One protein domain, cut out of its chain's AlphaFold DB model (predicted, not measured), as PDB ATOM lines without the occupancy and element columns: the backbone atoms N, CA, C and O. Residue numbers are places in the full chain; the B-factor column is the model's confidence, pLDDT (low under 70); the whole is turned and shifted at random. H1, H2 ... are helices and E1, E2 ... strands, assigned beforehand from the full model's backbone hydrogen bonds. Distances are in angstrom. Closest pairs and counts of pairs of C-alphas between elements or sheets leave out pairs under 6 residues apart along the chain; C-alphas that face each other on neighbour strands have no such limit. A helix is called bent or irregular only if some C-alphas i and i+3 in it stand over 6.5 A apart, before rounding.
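This is residues 238 to 342 of the 716 residues of the protein "Peptidase_S24 domain-containing protein" of Syntrophaceae bacterium PtaB.Bin095 (UniProt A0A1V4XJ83). A small three-stranded antiparallel sheet, E1 E2 E3, makes a wall with the short helix H2 over one face, while H1, the longest helix, stands toward one end of the whole and the short H3 at the other. From H3, residues 316 to 327 fold back past E3 to H4, which touches H1 and grazes the sheet; residues 258 to 263, of which 258 belongs to H1, stick out. The printed part has 105 residues, with four named helices and three named strands in the order H1 H2 E1 E2 E3 H3 H4, a mixed class of helices and strands. It is compact, with a radius of gyration of the C-alphas of 14.2 A, and spans 42 by 33 by 25 A.

H1, residues 242 to 258, is only just irregular: C-alphas 254 and 257 are 6.7 A apart. H1 and H2, residues 268 to 276, are close but not clearly touching; their closest C-alphas, Phe 249 and Val 274, are 8.0 A apart. H2 is on the sheet of E1, residues 285 to 287, E2, residues 295 to 299, and E3, residues 302 to 307, at a height over the sheet of 10.4 A. On the local plane its line and that of E3 stand at 24 degrees, along the strands. The sheet is a meander, each strand the antiparallel neighbour of the one before. In the hairpin E1 and E2, N 296 and O 286 are within hydrogen-bond range at 2.7 A; in the hairpin E2 and E3, N 297 and O 304 are at 2.8 A. H3, residues 310 to 315, is not on the sheet; its closest C-alpha to E3, that of Phe 313, is 6.5 A from that of Thr 307. Residues 321 to 322 pair in parallel with residues 306 to 307 of E3. H4, residues 328 to 336, only grazes the sheet, with residues 329 to 336. H1 touches H4 with residues 250 to 254 alone, at a steep tilt of 42 degrees, opposite ways; the closest C-alphas, Phe 250 and Leu 334, are 6.5 A apart. Every O i to N i+4 pair is within hydrogen-bond range in H2, H3 and H4, and 11 of 13 in H1.

H1 begins at C-alpha 242 (117.541, 166.659, 108.691) and is 25.0 A long. H2 is 11.7 A, E2 12.1 A and E3 15.7 A long, with C-alpha 302 at (107.728, 140.188, 106.167). E1 is 6.8 A and H3 8.8 A. H4, 12.5 A long, ends at C-alpha 336 (111.051, 152.522, 99.018).

The two C-alphas farthest apart, Pro 238 and Glu 318, are 46.4 A apart. The printed part has no cut. The link from H3 to H4 is long, with 12 residues. The mean pLDDT of the printed part is 88.4; residues 238 to 239 and 262 to 263 are under 70.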
ATOM      1  N   PRO A 238     122.300 177.048 109.048       41.88
ATOM      2  CA  PRO A 238     121.234 176.177 108.552       41.88
ATOM      3  C   PRO A 238     121.819 174.864 108.052       41.88
ATOM      4  O   PRO A 238     122.311 174.778 106.928       41.88
ATOM      5  N   GLN A 239     121.885 173.882 108.957       56.41
ATOM      6  CA  GLN A 239     122.316 172.558 108.577       56.41
ATOM      7  C   GLN A 239     121.192 172.123 107.667       56.41
ATOM      8  O   GLN A 239     120.022 172.365 107.988       56.41
ATOM      9  N   ILE A 240     121.561 171.574 106.513       74.81
ATOM     10  CA  ILE A 240     120.621 170.917 105.618       74.81
ATOM     11  C   ILE A 240     119.538 170.243 106.469       74.81
ATOM     12  O   ILE A 240     119.863 169.473 107.379       74.81
ATOM     13  N   ASP A 241     118.275 170.621 106.237       82.50
ATOM     14  CA  ASP A 241     117.136 170.120 107.011       82.50
ATOM     15  C   ASP A 241     117.307 168.603 107.209       82.50
ATOM     16  O   ASP A 241     117.583 167.916 106.221       82.50
ATOM     17  N   PRO A 242     117.209 168.059 108.437       83.12
ATOM     18  CA  PRO A 242     117.541 166.659 108.691       83.12
ATOM     19  C   PRO A 242     116.812 165.671 107.771       83.12
ATOM     20  O   PRO A 242     117.411 164.691 107.332       83.12
ATOM     21  N   ALA A 243     115.563 165.961 107.390       86.50
ATOM     22  CA  ALA A 243     114.808 165.137 106.453       86.50
ATOM     23  C   ALA A 243     115.303 165.294 105.004       86.50
ATOM     24  O   ALA A 243     115.227 164.348 104.216       86.50
ATOM     25  N   LEU A 244     115.814 166.469 104.618       88.50
ATOM     26  CA  LEU A 244     116.521 166.655 103.344       88.50
ATOM     27  C   LEU A 244     117.892 165.963 103.352       88.50
ATOM     28  O   LEU A 244     118.232 165.322 102.357       88.50
ATOM     29  N   LYS A 245     118.637 166.028 104.465       88.38
ATOM     30  CA  LYS A 245     119.925 165.337 104.657       88.38
ATOM     31  C   LYS A 245     119.744 163.836 104.508       88.38
ATOM     32  O   LYS A 245     120.450 163.206 103.730       88.38
ATOM     33  N   GLU A 246     118.735 163.280 105.163       90.25
ATOM     34  CA  GLU A 246     118.383 161.872 105.047       90.25
ATOM     35  C   GLU A 246     118.091 161.484 103.585       90.25
ATOM     36  O   GLU A 246     118.725 160.579 103.043       90.25
ATOM     37  N   LYS A 247     117.225 162.229 102.880       92.62
ATOM     38  CA  LYS A 247     116.926 161.974 101.455       92.62
ATOM     39  C   LYS A 247     118.150 162.092 100.548       92.62
ATOM     40  O   LYS A 247     118.260 161.316  99.598       92.62
ATOM     41  N   LEU A 248     119.047 163.044 100.811       92.81
ATOM     42  CA  LEU A 248     120.316 163.197 100.093       92.81
ATOM     43  C   LEU A 248     121.184 161.943 100.254       92.81
ATOM     44  O   LEU A 248     121.677 161.414  99.260       92.81
ATOM     45  N   PHE A 249     121.319 161.428 101.477       93.00
ATOM     46  CA  PHE A 249     122.098 160.220 101.759       93.00
ATOM     47  C   PHE A 249     121.482 158.986 101.091       93.00
ATOM     48  O   PHE A 249     122.196 158.220 100.445       93.00
ATOM     49  N   PHE A 250     120.158 158.821 101.146       93.69
ATOM     50  CA  PHE A 250     119.475 157.739 100.427       93.69
ATOM     51  C   PHE A 250     119.636 157.851  98.908       93.69
ATOM     52  O   PHE A 250     119.824 156.839  98.234       93.69
ATOM     53  N   GLN A 251     119.594 159.064  98.349       93.06
ATOM     54  CA  GLN A 251     119.844 159.277  96.924       93.06
ATOM     55  C   GLN A 251     121.288 158.916  96.548       93.06
ATOM     56  O   GLN A 251     121.499 158.229  95.550       93.06
ATOM     57  N   PHE A 252     122.266 159.289  97.374       93.12
ATOM     58  CA  PHE A 252     123.664 158.909  97.187       93.12
ATOM     59  C   PHE A 252     123.865 157.388  97.241       93.12
ATOM     60  O   PHE A 252     124.510 156.828  96.358       93.12
ATOM     61  N   LEU A 253     123.243 156.695  98.204       91.81
ATOM     62  CA  LEU A 253     123.284 155.229  98.302       91.81
ATOM     63  C   LEU A 253     122.680 154.528  97.076       91.81
ATOM     64  O   LEU A 253     123.149 153.462  96.695       91.81
ATOM     65  N   ARG A 254     121.668 155.114  96.422       90.75
ATOM     66  CA  ARG A 254     121.144 154.590  95.144       90.75
ATOM     67  C   ARG A 254     122.090 154.832  93.978       90.75
ATOM     68  O   ARG A 254     122.099 154.046  93.035       90.75
ATOM     69  N   ASP A 255     122.825 155.936  94.010       91.25
ATOM     70  CA  ASP A 255     123.693 156.357  92.917       91.25
ATOM     71  C   ASP A 255     125.073 155.699  92.963       91.25
ATOM     72  O   ASP A 255     125.703 155.591  91.915       91.25
ATOM     73  N   ILE A 256     125.535 155.233  94.129       87.81
ATOM     74  CA  ILE A 256     126.887 154.681  94.304       87.81
ATOM     75  C   ILE A 256     127.170 153.474  93.399       87.81
ATOM     76  O   ILE A 256     128.281 153.329  92.904       87.81
ATOM     77  N   GLN A 257     126.150 152.663  93.096       84.38
ATOM     78  CA  GLN A 257     126.248 151.551  92.135       84.38
ATOM     79  C   GLN A 257     126.543 152.021  90.696       84.38
ATOM     80  O   GLN A 257     127.008 151.248  89.864       84.38
ATOM     81  N   ASN A 258     126.263 153.294  90.398       88.56
ATOM     82  CA  ASN A 258     126.467 153.931  89.100       88.56
ATOM     83  C   ASN A 258     127.717 154.828  89.090       88.56
ATOM     84  O   ASN A 258     127.909 155.601  88.147       88.56
ATOM     85  N   PHE A 259     128.552 154.790  90.132       88.38
ATOM     86  CA  PHE A 259     129.774 155.587  90.154       88.38
ATOM     87  C   PHE A 259     130.805 155.037  89.164       88.38
ATOM     88  O   PHE A 259     130.873 153.833  88.907       88.38
ATOM     89  N   PRO A 260     131.617 155.916  88.563       75.81
ATOM     90  CA  PRO A 260     132.655 155.495  87.640       75.81
ATOM     91  C   PRO A 260     133.809 154.789  88.366       75.81
ATOM     92  O   PRO A 260     134.346 155.310  89.340       75.81
ATOM     93  N   GLY A 261     134.263 153.658  87.822       73.44
ATOM     94  CA  GLY A 261     135.392 152.901  88.369       73.44
ATOM     95  C   GLY A 261     134.960 151.872  89.413       73.44
ATOM     96  O   GLY A 261     133.923 151.242  89.237       73.44
ATOM     97  N   ASP A 262     135.785 151.686  90.445       62.91
ATOM     98  CA  ASP A 262     135.492 150.807  91.582       62.91
ATOM     99  C   ASP A 262     134.877 151.661  92.709       62.91
ATOM    100  O   ASP A 262     135.601 152.442  93.345       62.91
ATOM    101  N   PRO A 263     133.542 151.656  92.881       62.75
ATOM    102  CA  PRO A 263     132.886 152.459  93.903       62.75
ATOM    103  C   PRO A 263     133.365 152.055  95.298       62.75
ATOM    104  O   PRO A 263     133.310 150.889  95.684       62.75
ATOM    105  N   GLN A 264     133.794 153.036  96.096       74.56
ATOM    106  CA  GLN A 264     134.066 152.810  97.514       74.56
ATOM    107  C   GLN A 264     132.740 152.669  98.257       74.56
ATOM    108  O   GLN A 264     132.199 153.637  98.792       74.56
ATOM    109  N   HIS A 265     132.203 151.451  98.242       81.81
ATOM    110  CA  HIS A 265     130.985 151.121  98.958       81.81
ATOM    111  C   HIS A 265     131.144 151.401 100.458       81.81
ATOM    112  O   HIS A 265     132.210 151.150 101.029       81.81
ATOM    113  N   PRO A 266     130.085 151.902 101.109       86.25
ATOM    114  CA  PRO A 266     130.105 152.161 102.536       86.25
ATOM    115  C   PRO A 266     130.340 150.879 103.331       86.25
ATOM    116  O   PRO A 266     129.867 149.796 102.974       86.25
ATOM    117  N   SER A 267     131.073 151.021 104.431       88.31
ATOM    118  CA  SER A 267     131.320 149.938 105.375       88.31
ATOM    119  C   SER A 267     130.018 149.442 106.013       88.31
ATOM    120  O   SER A 267     129.013 150.155 106.063       88.31
ATOM    121  N   ALA A 268     130.049 148.222 106.553       87.81
ATOM    122  CA  ALA A 268     128.919 147.640 107.281       87.81
ATOM    123  C   ALA A 268     128.389 148.576 108.382       87.81
ATOM    124  O   ALA A 268     127.182 148.759 108.497       87.81
ATOM    125  N   SER A 269     129.289 149.210 109.138       86.75
ATOM    126  CA  SER A 269     128.933 150.130 110.222       86.75
ATOM    127  C   SER A 269     128.319 151.437 109.717       86.75
ATOM    128  O   SER A 269     127.393 151.956 110.336       86.75
ATOM    129  N   GLU A 270     128.805 151.978 108.595       87.69
ATOM    130  CA  GLU A 270     128.213 153.173 107.981       87.69
ATOM    131  C   GLU A 270     126.817 152.874 107.424       87.69
ATOM    132  O   GLU A 270     125.889 153.649 107.654       87.69
ATOM    133  N   LEU A 271     126.645 151.735 106.743       89.94
ATOM    134  CA  LEU A 271     125.339 151.278 106.260       89.94
ATOM    135  C   LEU A 271     124.361 151.044 107.411       89.94
ATOM    136  O   LEU A 271     123.234 151.534 107.354       89.94
ATOM    137  N   GLU A 272     124.793 150.339 108.458       91.38
ATOM    138  CA  GLU A 272     123.997 150.104 109.662       91.38
ATOM    139  C   GLU A 272     123.563 151.431 110.289       91.38
ATOM    140  O   GLU A 272     122.375 151.627 110.549       91.38
ATOM    141  N   GLY A 273     124.496 152.370 110.467       86.44
ATOM    142  CA  GLY A 273     124.222 153.680 111.053       86.44
ATOM    143  C   GLY A 273     123.215 154.500 110.248       86.44
ATOM    144  O   GLY A 273     122.257 155.019 110.819       86.44
ATOM    145  N   VAL A 274     123.382 154.584 108.924       88.81
ATOM    146  CA  VAL A 274     122.474 155.351 108.053       88.81
ATOM    147  C   VAL A 274     121.084 154.717 107.994       88.81
ATOM    148  O   VAL A 274     120.083 155.427 108.060       88.81
ATOM    149  N   LEU A 275     120.995 153.389 107.879       90.88
ATOM    150  CA  LEU A 275     119.717 152.701 107.688       90.88
ATOM    151  C   LEU A 275     118.912 152.566 108.978       90.88
ATOM    152  O   LEU A 275     117.701 152.770 108.949       90.88
ATOM    153  N   THR A 276     119.560 152.229 110.093       88.94
ATOM    154  CA  THR A 276     118.877 152.028 111.384       88.94
ATOM    155  C   THR A 276     118.670 153.338 112.146       88.94
ATOM    156  O   THR A 276     117.729 153.442 112.930       88.94
ATOM    157  N   GLY A 277     119.499 154.356 111.880       86.00
ATOM    158  CA  GLY A 277     119.342 155.718 112.398       86.00
ATOM    159  C   GLY A 277     118.381 156.600 111.591       86.00
ATOM    160  O   GLY A 277     118.143 157.742 111.972       86.00
ATOM    161  N   SER A 278     117.837 156.090 110.484       89.25
ATOM    162  CA  SER A 278     116.869 156.781 109.628       89.25
ATOM    163  C   SER A 278     115.527 156.967 110.343       89.25
ATOM    164  O   SER A 278     114.892 155.990 110.736       89.25
ATOM    165  N   GLU A 279     115.033 158.204 110.452       88.56
ATOM    166  CA  GLU A 279     113.680 158.462 110.971       88.56
ATOM    167  C   GLU A 279     112.600 157.939 110.009       88.56
ATOM    168  O   GLU A 279     111.530 157.520 110.453       88.56
ATOM    169  N   MET A 280     112.884 157.877 108.702       87.38
ATOM    170  CA  MET A 280     111.966 157.311 107.704       87.38
ATOM    171  C   MET A 280     111.815 155.793 107.803       87.38
ATOM    172  O   MET A 280     110.735 155.265 107.541       87.38
ATOM    173  N   LEU A 281     112.892 155.084 108.151       90.19
ATOM    174  CA  LEU A 281     112.915 153.622 108.217       90.19
ATOM    175  C   LEU A 281     112.866 153.074 109.640       90.19
ATOM    176  O   LEU A 281     112.687 151.875 109.804       90.19
ATOM    177  N   LYS A 282     112.963 153.910 110.672       88.75
ATOM    178  CA  LYS A 282     112.917 153.537 112.096       88.75
ATOM    179  C   LYS A 282     111.815 152.541 112.455       88.75
ATOM    180  O   LYS A 282     112.068 151.604 113.200       88.75
ATOM    181  N   ALA A 283     110.611 152.705 111.906       88.38
ATOM    182  CA  ALA A 283     109.491 151.792 112.157       88.38
ATOM    183  C   ALA A 283     109.693 150.385 111.557       88.38
ATOM    184  O   ALA A 283     109.010 149.443 111.948       88.38
ATOM    185  N   CYS A 284     110.616 150.242 110.605       91.38
ATOM    186  CA  CYS A 284     110.969 148.976 109.974       91.38
ATOM    187  C   CYS A 284     112.024 148.199 110.776       91.38
ATOM    188  O   CYS A 284     112.257 147.036 110.458       91.38
ATOM    189  N   TRP A 285     112.675 148.802 111.776       94.19
ATOM    190  CA  TRP A 285     113.819 148.204 112.465       94.19
ATOM    191  C   TRP A 285     113.506 147.859 113.918       94.19
ATOM    192  O   TRP A 285     113.179 148.720 114.729       94.19
ATOM    193  N   GLU A 286     113.707 146.595 114.277       94.31
ATOM    194  CA  GLU A 286     113.696 146.121 115.661       94.31
ATOM    195  C   GLU A 286     115.015 145.391 115.957       94.31
ATOM    196  O   GLU A 286     115.574 144.735 115.081       94.31
ATOM    197  N   LYS A 287     115.547 145.477 117.180       93.94
ATOM    198  CA  LYS A 287     116.748 144.702 117.541       93.94
ATOM    199  C   LYS A 287     116.401 143.221 117.683       93.94
ATOM    200  O   LYS A 287     115.361 142.884 118.245       93.94
ATOM    201  N   HIS A 288     117.281 142.335 117.219       94.44
ATOM    202  CA  HIS A 288     117.117 140.901 117.447       94.44
ATOM    203  C   HIS A 288     117.288 140.592 118.943       94.44
ATOM    204  O   HIS A 288     118.252 141.037 119.564       94.44
ATOM    205  N   SER A 289     116.363 139.832 119.530       89.94
ATOM    206  CA  SER A 289     116.343 139.538 120.972       89.94
ATOM    207  C   SER A 289     117.505 138.648 121.426       89.94
ATOM    208  O   SER A 289     118.035 138.840 122.515       89.94
ATOM    209  N   GLU A 290     117.892 137.680 120.593       90.69
ATOM    210  CA  GLU A 290     118.879 136.648 120.955       90.69
ATOM    211  C   GLU A 290     120.291 136.870 120.387       90.69
ATOM    212  O   GLU A 290     121.270 136.450 121.001       90.69
ATOM    213  N   ILE A 291     120.426 137.525 119.227       91.06
ATOM    214  CA  ILE A 291     121.705 137.672 118.523       91.06
ATOM    215  C   ILE A 291     122.142 139.136 118.578       91.06
ATOM    216  O   ILE A 291     121.576 140.006 117.913       91.06
ATOM    217  N   GLN A 292     123.173 139.415 119.374       89.31
ATOM    218  CA  GLN A 292     123.731 140.758 119.513       89.31
ATOM    219  C   GLN A 292     124.357 141.226 118.186       89.31
ATOM    220  O   GLN A 292     125.174 140.516 117.607       89.31
ATOM    221  N   GLY A 293     123.986 142.424 117.718       85.31
ATOM    222  CA  GLY A 293     124.426 142.963 116.419       85.31
ATOM    223  C   GLY A 293     123.605 142.474 115.213       85.31
ATOM    224  O   GLY A 293     124.016 142.651 114.064       85.31
ATOM    225  N   ALA A 294     122.445 141.855 115.464       93.31
ATOM    226  CA  ALA A 294     121.443 141.544 114.450       93.31
ATOM    227  C   ALA A 294     120.151 142.355 114.657       93.31
ATOM    228  O   ALA A 294     119.826 142.807 115.761       93.31
ATOM    229  N   TRP A 295     119.396 142.503 113.574       96.25
ATOM    230  CA  TRP A 295     118.158 143.269 113.492       96.25
ATOM    231  C   TRP A 295     117.037 142.410 112.905       96.25
ATOM    232  O   TRP A 295     117.282 141.478 112.146       96.25
ATOM    233  N   ILE A 296     115.795 142.744 113.227       96.31
ATOM    234  CA  ILE A 296     114.601 142.277 112.536       96.31
ATOM    235  C   ILE A 296     114.102 143.431 111.666       96.31
ATOM    236  O   ILE A 296     113.666 144.459 112.179       96.31
ATOM    237  N   LEU A 297     114.170 143.248 110.347       96.06
ATOM    238  CA  LEU A 297     113.664 144.186 109.352       96.06
ATOM    239  C   LEU A 297     112.220 143.827 108.976       96.06
ATOM    240  O   LEU A 297     111.961 142.785 108.370       96.06
ATOM    241  N   GLY A 298     111.277 144.701 109.313       95.00
ATOM    242  CA  GLY A 298     109.906 144.679 108.819       95.00
ATOM    243  C   GLY A 298     109.819 145.326 107.438       95.00
ATOM    244  O   GLY A 298     109.751 146.547 107.339       95.00
ATOM    245  N   TRP A 299     109.797 144.532 106.366       93.75
ATOM    246  CA  TRP A 299     109.718 145.047 104.992       93.75
ATOM    247  C   TRP A 299     108.704 144.270 104.155       93.75
ATOM    248  O   TRP A 299     108.704 143.039 104.153       93.75
ATOM    249  N   GLN A 300     107.823 144.989 103.446       89.25
ATOM    250  CA  GLN A 300     106.784 144.410 102.574       89.25
ATOM    251  C   GLN A 300     105.953 143.298 103.253       89.25
ATOM    252  O   GLN A 300     105.678 142.253 102.666       89.25
ATOM    253  N   GLY A 301     105.581 143.503 104.520       87.75
ATOM    254  CA  GLY A 301     104.779 142.547 105.295       87.75
ATOM    255  C   GLY A 301     105.542 141.321 105.813       87.75
ATOM    256  O   GLY A 301     104.927 140.434 106.399       87.75
ATOM    257  N   LYS A 302     106.868 141.252 105.630       92.38
ATOM    258  CA  LYS A 302     107.728 140.188 106.167       92.38
ATOM    259  C   LYS A 302     108.605 140.718 107.295       92.38
ATOM    260  O   LYS A 302     109.059 141.856 107.243       92.38
ATOM    261  N   ARG A 303     108.882 139.864 108.285       95.06
ATOM    262  CA  ARG A 303     109.894 140.095 109.327       95.06
ATOM    263  C   ARG A 303     111.136 139.293 108.959       95.06
ATOM    264  O   ARG A 303     111.092 138.066 108.965       95.06
ATOM    265  N   ILE A 304     112.203 139.980 108.576       95.25
ATOM    266  CA  ILE A 304     113.418 139.375 108.032       95.25
ATOM    267  C   ILE A 304     114.559 139.610 109.029       95.25
ATOM    268  O   ILE A 304     114.930 140.762 109.243       95.25
ATOM    269  N   PRO A 305     115.119 138.565 109.656       96.25
ATOM    270  CA  PRO A 305     116.318 138.697 110.474       96.25
ATOM    271  C   PRO A 305     117.538 139.015 109.598       96.25
ATOM    272  O   PRO A 305     117.851 138.293 108.647       96.25
ATOM    273  N   VAL A 306     118.225 140.114 109.897       96.44
ATOM    274  CA  VAL A 306     119.357 140.621 109.116       96.44
ATOM    275  C   VAL A 306     120.527 141.030 110.005       96.44
ATOM    276  O   VAL A 306     120.368 141.340 111.184       96.44
ATOM    277  N   THR A 307     121.720 141.070 109.429       95.12
ATOM    278  CA  THR A 307     122.891 141.721 110.024       95.12
ATOM    279  C   THR A 307     123.688 142.425 108.937       95.12
ATOM    280  O   THR A 307     123.669 142.012 107.779       95.12
ATOM    281  N   PHE A 308     124.390 143.490 109.307       93.94
ATOM    282  CA  PHE A 308     125.326 144.186 108.426       93.94
ATOM    283  C   PHE A 308     126.738 143.596 108.525       93.94
ATOM    284  O   PHE A 308     127.557 143.776 107.628       93.94
ATOM    285  N   GLN A 309     127.032 142.874 109.612       92.94
ATOM    286  CA  GLN A 309     128.375 142.408 109.937       92.94
ATOM    287  C   GLN A 309     128.609 141.000 109.390       92.94
ATOM    288  O   GLN A 309     127.904 140.047 109.738       92.94
ATOM    289  N   GLN A 310     129.642 140.853 108.561       91.69
ATOM    290  CA  GLN A 310     129.962 139.585 107.906       91.69
ATOM    291  C   GLN A 310     130.299 138.480 108.924       91.69
ATOM    292  O   GLN A 310     129.921 137.326 108.741       91.69
ATOM    293  N   GLU A 311     130.948 138.833 110.027       92.94
ATOM    294  CA  GLU A 311     131.362 137.940 111.107       92.94
ATOM    295  C   GLU A 311     130.164 137.372 111.870       92.94
ATOM    296  O   GLU A 311     130.163 136.191 112.218       92.94
ATOM    297  N   ILE A 312     129.128 138.186 112.097       92.00
ATOM    298  CA  ILE A 312     127.886 137.741 112.740       92.00
ATOM    299  C   ILE A 312     127.127 136.817 111.787       92.00
ATOM    300  O   ILE A 312     126.704 135.734 112.191       92.00
ATOM    301  N   PHE A 313     127.026 137.185 110.506       93.62
ATOM    302  CA  PHE A 313     126.402 136.335 109.491       93.62
ATOM    303  C   PHE A 313     127.103 134.976 109.370       93.62
ATOM    304  O   PHE A 313     126.438 133.948 109.368       93.62
ATOM    305  N   ARG A 314     128.443 134.936 109.362       92.38
ATOM    306  CA  ARG A 314     129.208 133.675 109.312       92.38
ATOM    307  C   ARG A 314     128.931 132.746 110.495       92.38
ATOM    308  O   ARG A 314     129.043 131.536 110.336       92.38
ATOM    309  N   ARG A 315     128.588 133.290 111.668       94.19
ATOM    310  CA  ARG A 315     128.199 132.498 112.850       94.19
ATOM    311  C   ARG A 315     126.749 132.017 112.790       94.19
ATOM    312  O   ARG A 315     126.433 131.014 113.421       94.19
ATOM    313  N   HIS A 316     125.890 132.703 112.034       92.19
ATOM    314  CA  HIS A 316     124.454 132.427 111.943       92.19
ATOM    315  C   HIS A 316     123.917 132.450 110.489       92.19
ATOM    316  O   HIS A 316     122.948 133.165 110.219       92.19
ATOM    317  N   PRO A 317     124.497 131.689 109.539       91.19
ATOM    318  CA  PRO A 317     124.177 131.823 108.111       91.19
ATOM    319  C   PRO A 317     122.775 131.319 107.738       91.19
ATOM    320  O   PRO A 317     122.182 131.814 106.786       91.19
ATOM    321  N   GLU A 318     122.232 130.363 108.498       90.19
ATOM    322  CA  GLU A 318     120.887 129.799 108.284       90.19
ATOM    323  C   GLU A 318     119.774 130.680 108.876       90.19
ATOM    324  O   GLU A 318     118.595 130.508 108.571       90.19
ATOM    325  N   THR A 319     120.135 131.609 109.768       91.19
ATOM    326  CA  THR A 319     119.177 132.405 110.549       91.19
ATOM    327  C   THR A 319     119.178 133.870 110.146       91.19
ATOM    328  O   THR A 319     118.129 134.501 110.181       91.19
ATOM    329  N   LEU A 320     120.329 134.431 109.780       93.50
ATOM    330  CA  LEU A 320     120.468 135.841 109.430       93.50
ATOM    331  C   LEU A 320     120.700 136.000 107.935       93.50
ATOM    332  O   LEU A 320     121.388 135.196 107.324       93.50
ATOM    333  N   ARG A 321     120.218 137.099 107.358       94.12
ATOM    334  CA  ARG A 321     120.612 137.545 106.018       94.12
ATOM    335  C   ARG A 321     121.634 138.678 106.129       94.12
ATOM    336  O   ARG A 321     121.408 139.637 106.864       94.12
ATOM    337  N   LEU A 322     122.747 138.582 105.402       93.88
ATOM    338  CA  LEU A 322     123.723 139.672 105.326       93.88
ATOM    339  C   LEU A 322     123.171 140.792 104.437       93.88
ATOM    340  O   LEU A 322     122.937 140.568 103.253       93.88
ATOM    341  N   LEU A 323     122.966 141.984 104.996       92.25
ATOM    342  CA  LEU A 323     122.506 143.154 104.251       92.25
ATOM    343  C   LEU A 323     123.719 143.971 103.781       92.25
ATOM    344  O   LEU A 323     124.222 144.833 104.499       92.25
ATOM    345  N   SER A 324     124.211 143.661 102.581       88.00
ATOM    346  CA  SER A 324     125.356 144.315 101.930       88.00
ATOM    347  C   SER A 324     124.948 145.032 100.638       88.00
ATOM    348  O   SER A 324     123.831 144.863 100.155       88.00
ATOM    349  N   HIS A 325     125.856 145.826 100.061       80.88
ATOM    350  CA  HIS A 325     125.587 146.632  98.860       80.88
ATOM    351  C   HIS A 325     125.076 145.818  97.660       80.88
ATOM    352  O   HIS A 325     124.208 146.309  96.954       80.88
ATOM    353  N   ASP A 326     125.536 144.578  97.472       79.50
ATOM    354  CA  ASP A 326     125.107 143.696  96.370       79.50
ATOM    355  C   ASP A 326     123.730 143.040  96.573       79.50
ATOM    356  O   ASP A 326     123.242 142.291  95.725       79.50
ATOM    357  N   GLU A 327     123.098 143.260  97.721       86.62
ATOM    358  CA  GLU A 327     121.961 142.464  98.145       86.62
ATOM    359  C   GLU A 327     120.624 143.069  97.623       86.62
ATOM    360  O   GLU A 327     120.371 144.272  97.774       86.62
ATOM    361  N   PRO A 328     119.734 142.285  96.972       88.94
ATOM    362  CA  PRO A 328     118.498 142.815  96.376       88.94
ATOM    363  C   PRO A 328     117.477 143.413  97.360       88.94
ATOM    364  O   PRO A 328     116.747 144.340  97.003       88.94
ATOM    365  N   LEU A 329     117.389 142.890  98.585       91.75
ATOM    366  CA  LEU A 329     116.554 143.443  99.654       91.75
ATOM    367  C   LEU A 329     117.043 144.845 100.061       91.75
ATOM    368  O   LEU A 329     116.193 145.716 100.249       91.75
ATOM    369  N   LEU A 330     118.354 145.115 100.092       90.88
ATOM    370  CA  LEU A 330     118.873 146.476 100.297       90.88
ATOM    371  C   LEU A 330     118.432 147.420  99.170       90.88
ATOM    372  O   LEU A 330     117.929 148.508  99.440       90.88
ATOM    373  N   HIS A 331     118.555 147.002  97.909       89.06
ATOM    374  CA  HIS A 331     118.114 147.814  96.768       89.06
ATOM    375  C   HIS A 331     116.615 148.135  96.839       89.06
ATOM    376  O   HIS A 331     116.212 149.281  96.629       89.06
ATOM    377  N   SER A 332     115.790 147.140  97.180       91.12
ATOM    378  CA  SER A 332     114.349 147.327  97.371       91.12
ATOM    379  C   SER A 332     114.045 148.307  98.506       91.12
ATOM    380  O   SER A 332     113.188 149.177  98.341       91.12
ATOM    381  N   LEU A 333     114.763 148.203  99.627       91.81
ATOM    382  CA  LEU A 333     114.634 149.106 100.768       91.81
ATOM    383  C   LEU A 333     114.966 150.553 100.376       91.81
ATOM    384  O   LEU A 333     114.170 151.461 100.617       91.81
ATOM    385  N   LEU A 334     116.100 150.766  99.699       91.25
ATOM    386  CA  LEU A 334     116.526 152.090  99.236       91.25
ATOM    387  C   LEU A 334     115.524 152.703  98.248       91.25
ATOM    388  O   LEU A 334     115.295 153.912  98.293       91.25
ATOM    389  N   GLN A 335     114.916 151.911  97.361       88.88
ATOM    390  CA  GLN A 335     113.890 152.388  96.423       88.88
ATOM    391  C   GLN A 335     112.570 152.770  97.103       88.88
ATOM    392  O   GLN A 335     111.847 153.615  96.580       88.88
ATOM    393  N   GLY A 336     112.260 152.191  98.265       87.44
ATOM    394  CA  GLY A 336     111.051 152.522  99.018       87.44
ATOM    395  C   GLY A 336     111.083 153.897  99.694       87.44
ATOM    396  O   GLY A 336     110.031 154.428 100.043       87.44
ATOM    397  N   VAL A 337     112.263 154.507  99.846       88.44
ATOM    398  CA  VAL A 337     112.397 155.869 100.386       88.44
ATOM    399  C   VAL A 337     112.047 156.910  99.302       88.44
ATOM    400  O   VAL A 337     112.562 156.830  98.185       88.44
ATOM    401  N   PRO A 338     111.224 157.939  99.574       87.19
ATOM    402  CA  PRO A 338     110.902 158.961  98.575       87.19
ATOM    403  C   PRO A 338     112.146 159.709  98.057       87.19
ATOM    404  O   PRO A 338     113.024 160.058  98.849       87.19
ATOM    405  N   PRO A 339     112.246 160.007  96.747       87.12
ATOM    406  CA  PRO A 339     113.381 160.749  96.205       87.12
ATOM    407  C   PRO A 339     113.373 162.217  96.648       87.12
ATOM    408  O   PRO A 339     112.327 162.808  96.946       87.12
ATOM    409  N   LEU A 340     114.557 162.832  96.642       87.25
ATOM    410  CA  LEU A 340     114.718 164.263  96.874       87.25
ATOM    411  C   LEU A 340     114.207 165.050  95.654       87.25
ATOM    412  O   LEU A 340     114.869 165.107  94.622       87.25
ATOM    413  N   LYS A 341     113.009 165.635  95.769       86.69
ATOM    414  CA  LYS A 341     112.339 166.342  94.661       86.69
ATOM    415  C   LYS A 341     112.889 167.740  94.376       86.69
ATOM    416  O   LYS A 341     112.844 168.164  93.231       86.69
ATOM    417  N   VAL A 342     113.362 168.439  95.409       86.75
ATOM    418  CA  VAL A 342     113.855 169.825  95.324       86.75
ATOM    419  C   VAL A 342     115.275 169.857  95.896       86.75
ATOM    420  O   VAL A 342     115.447 170.164  97.079       86.75
TER     421      VAL A 342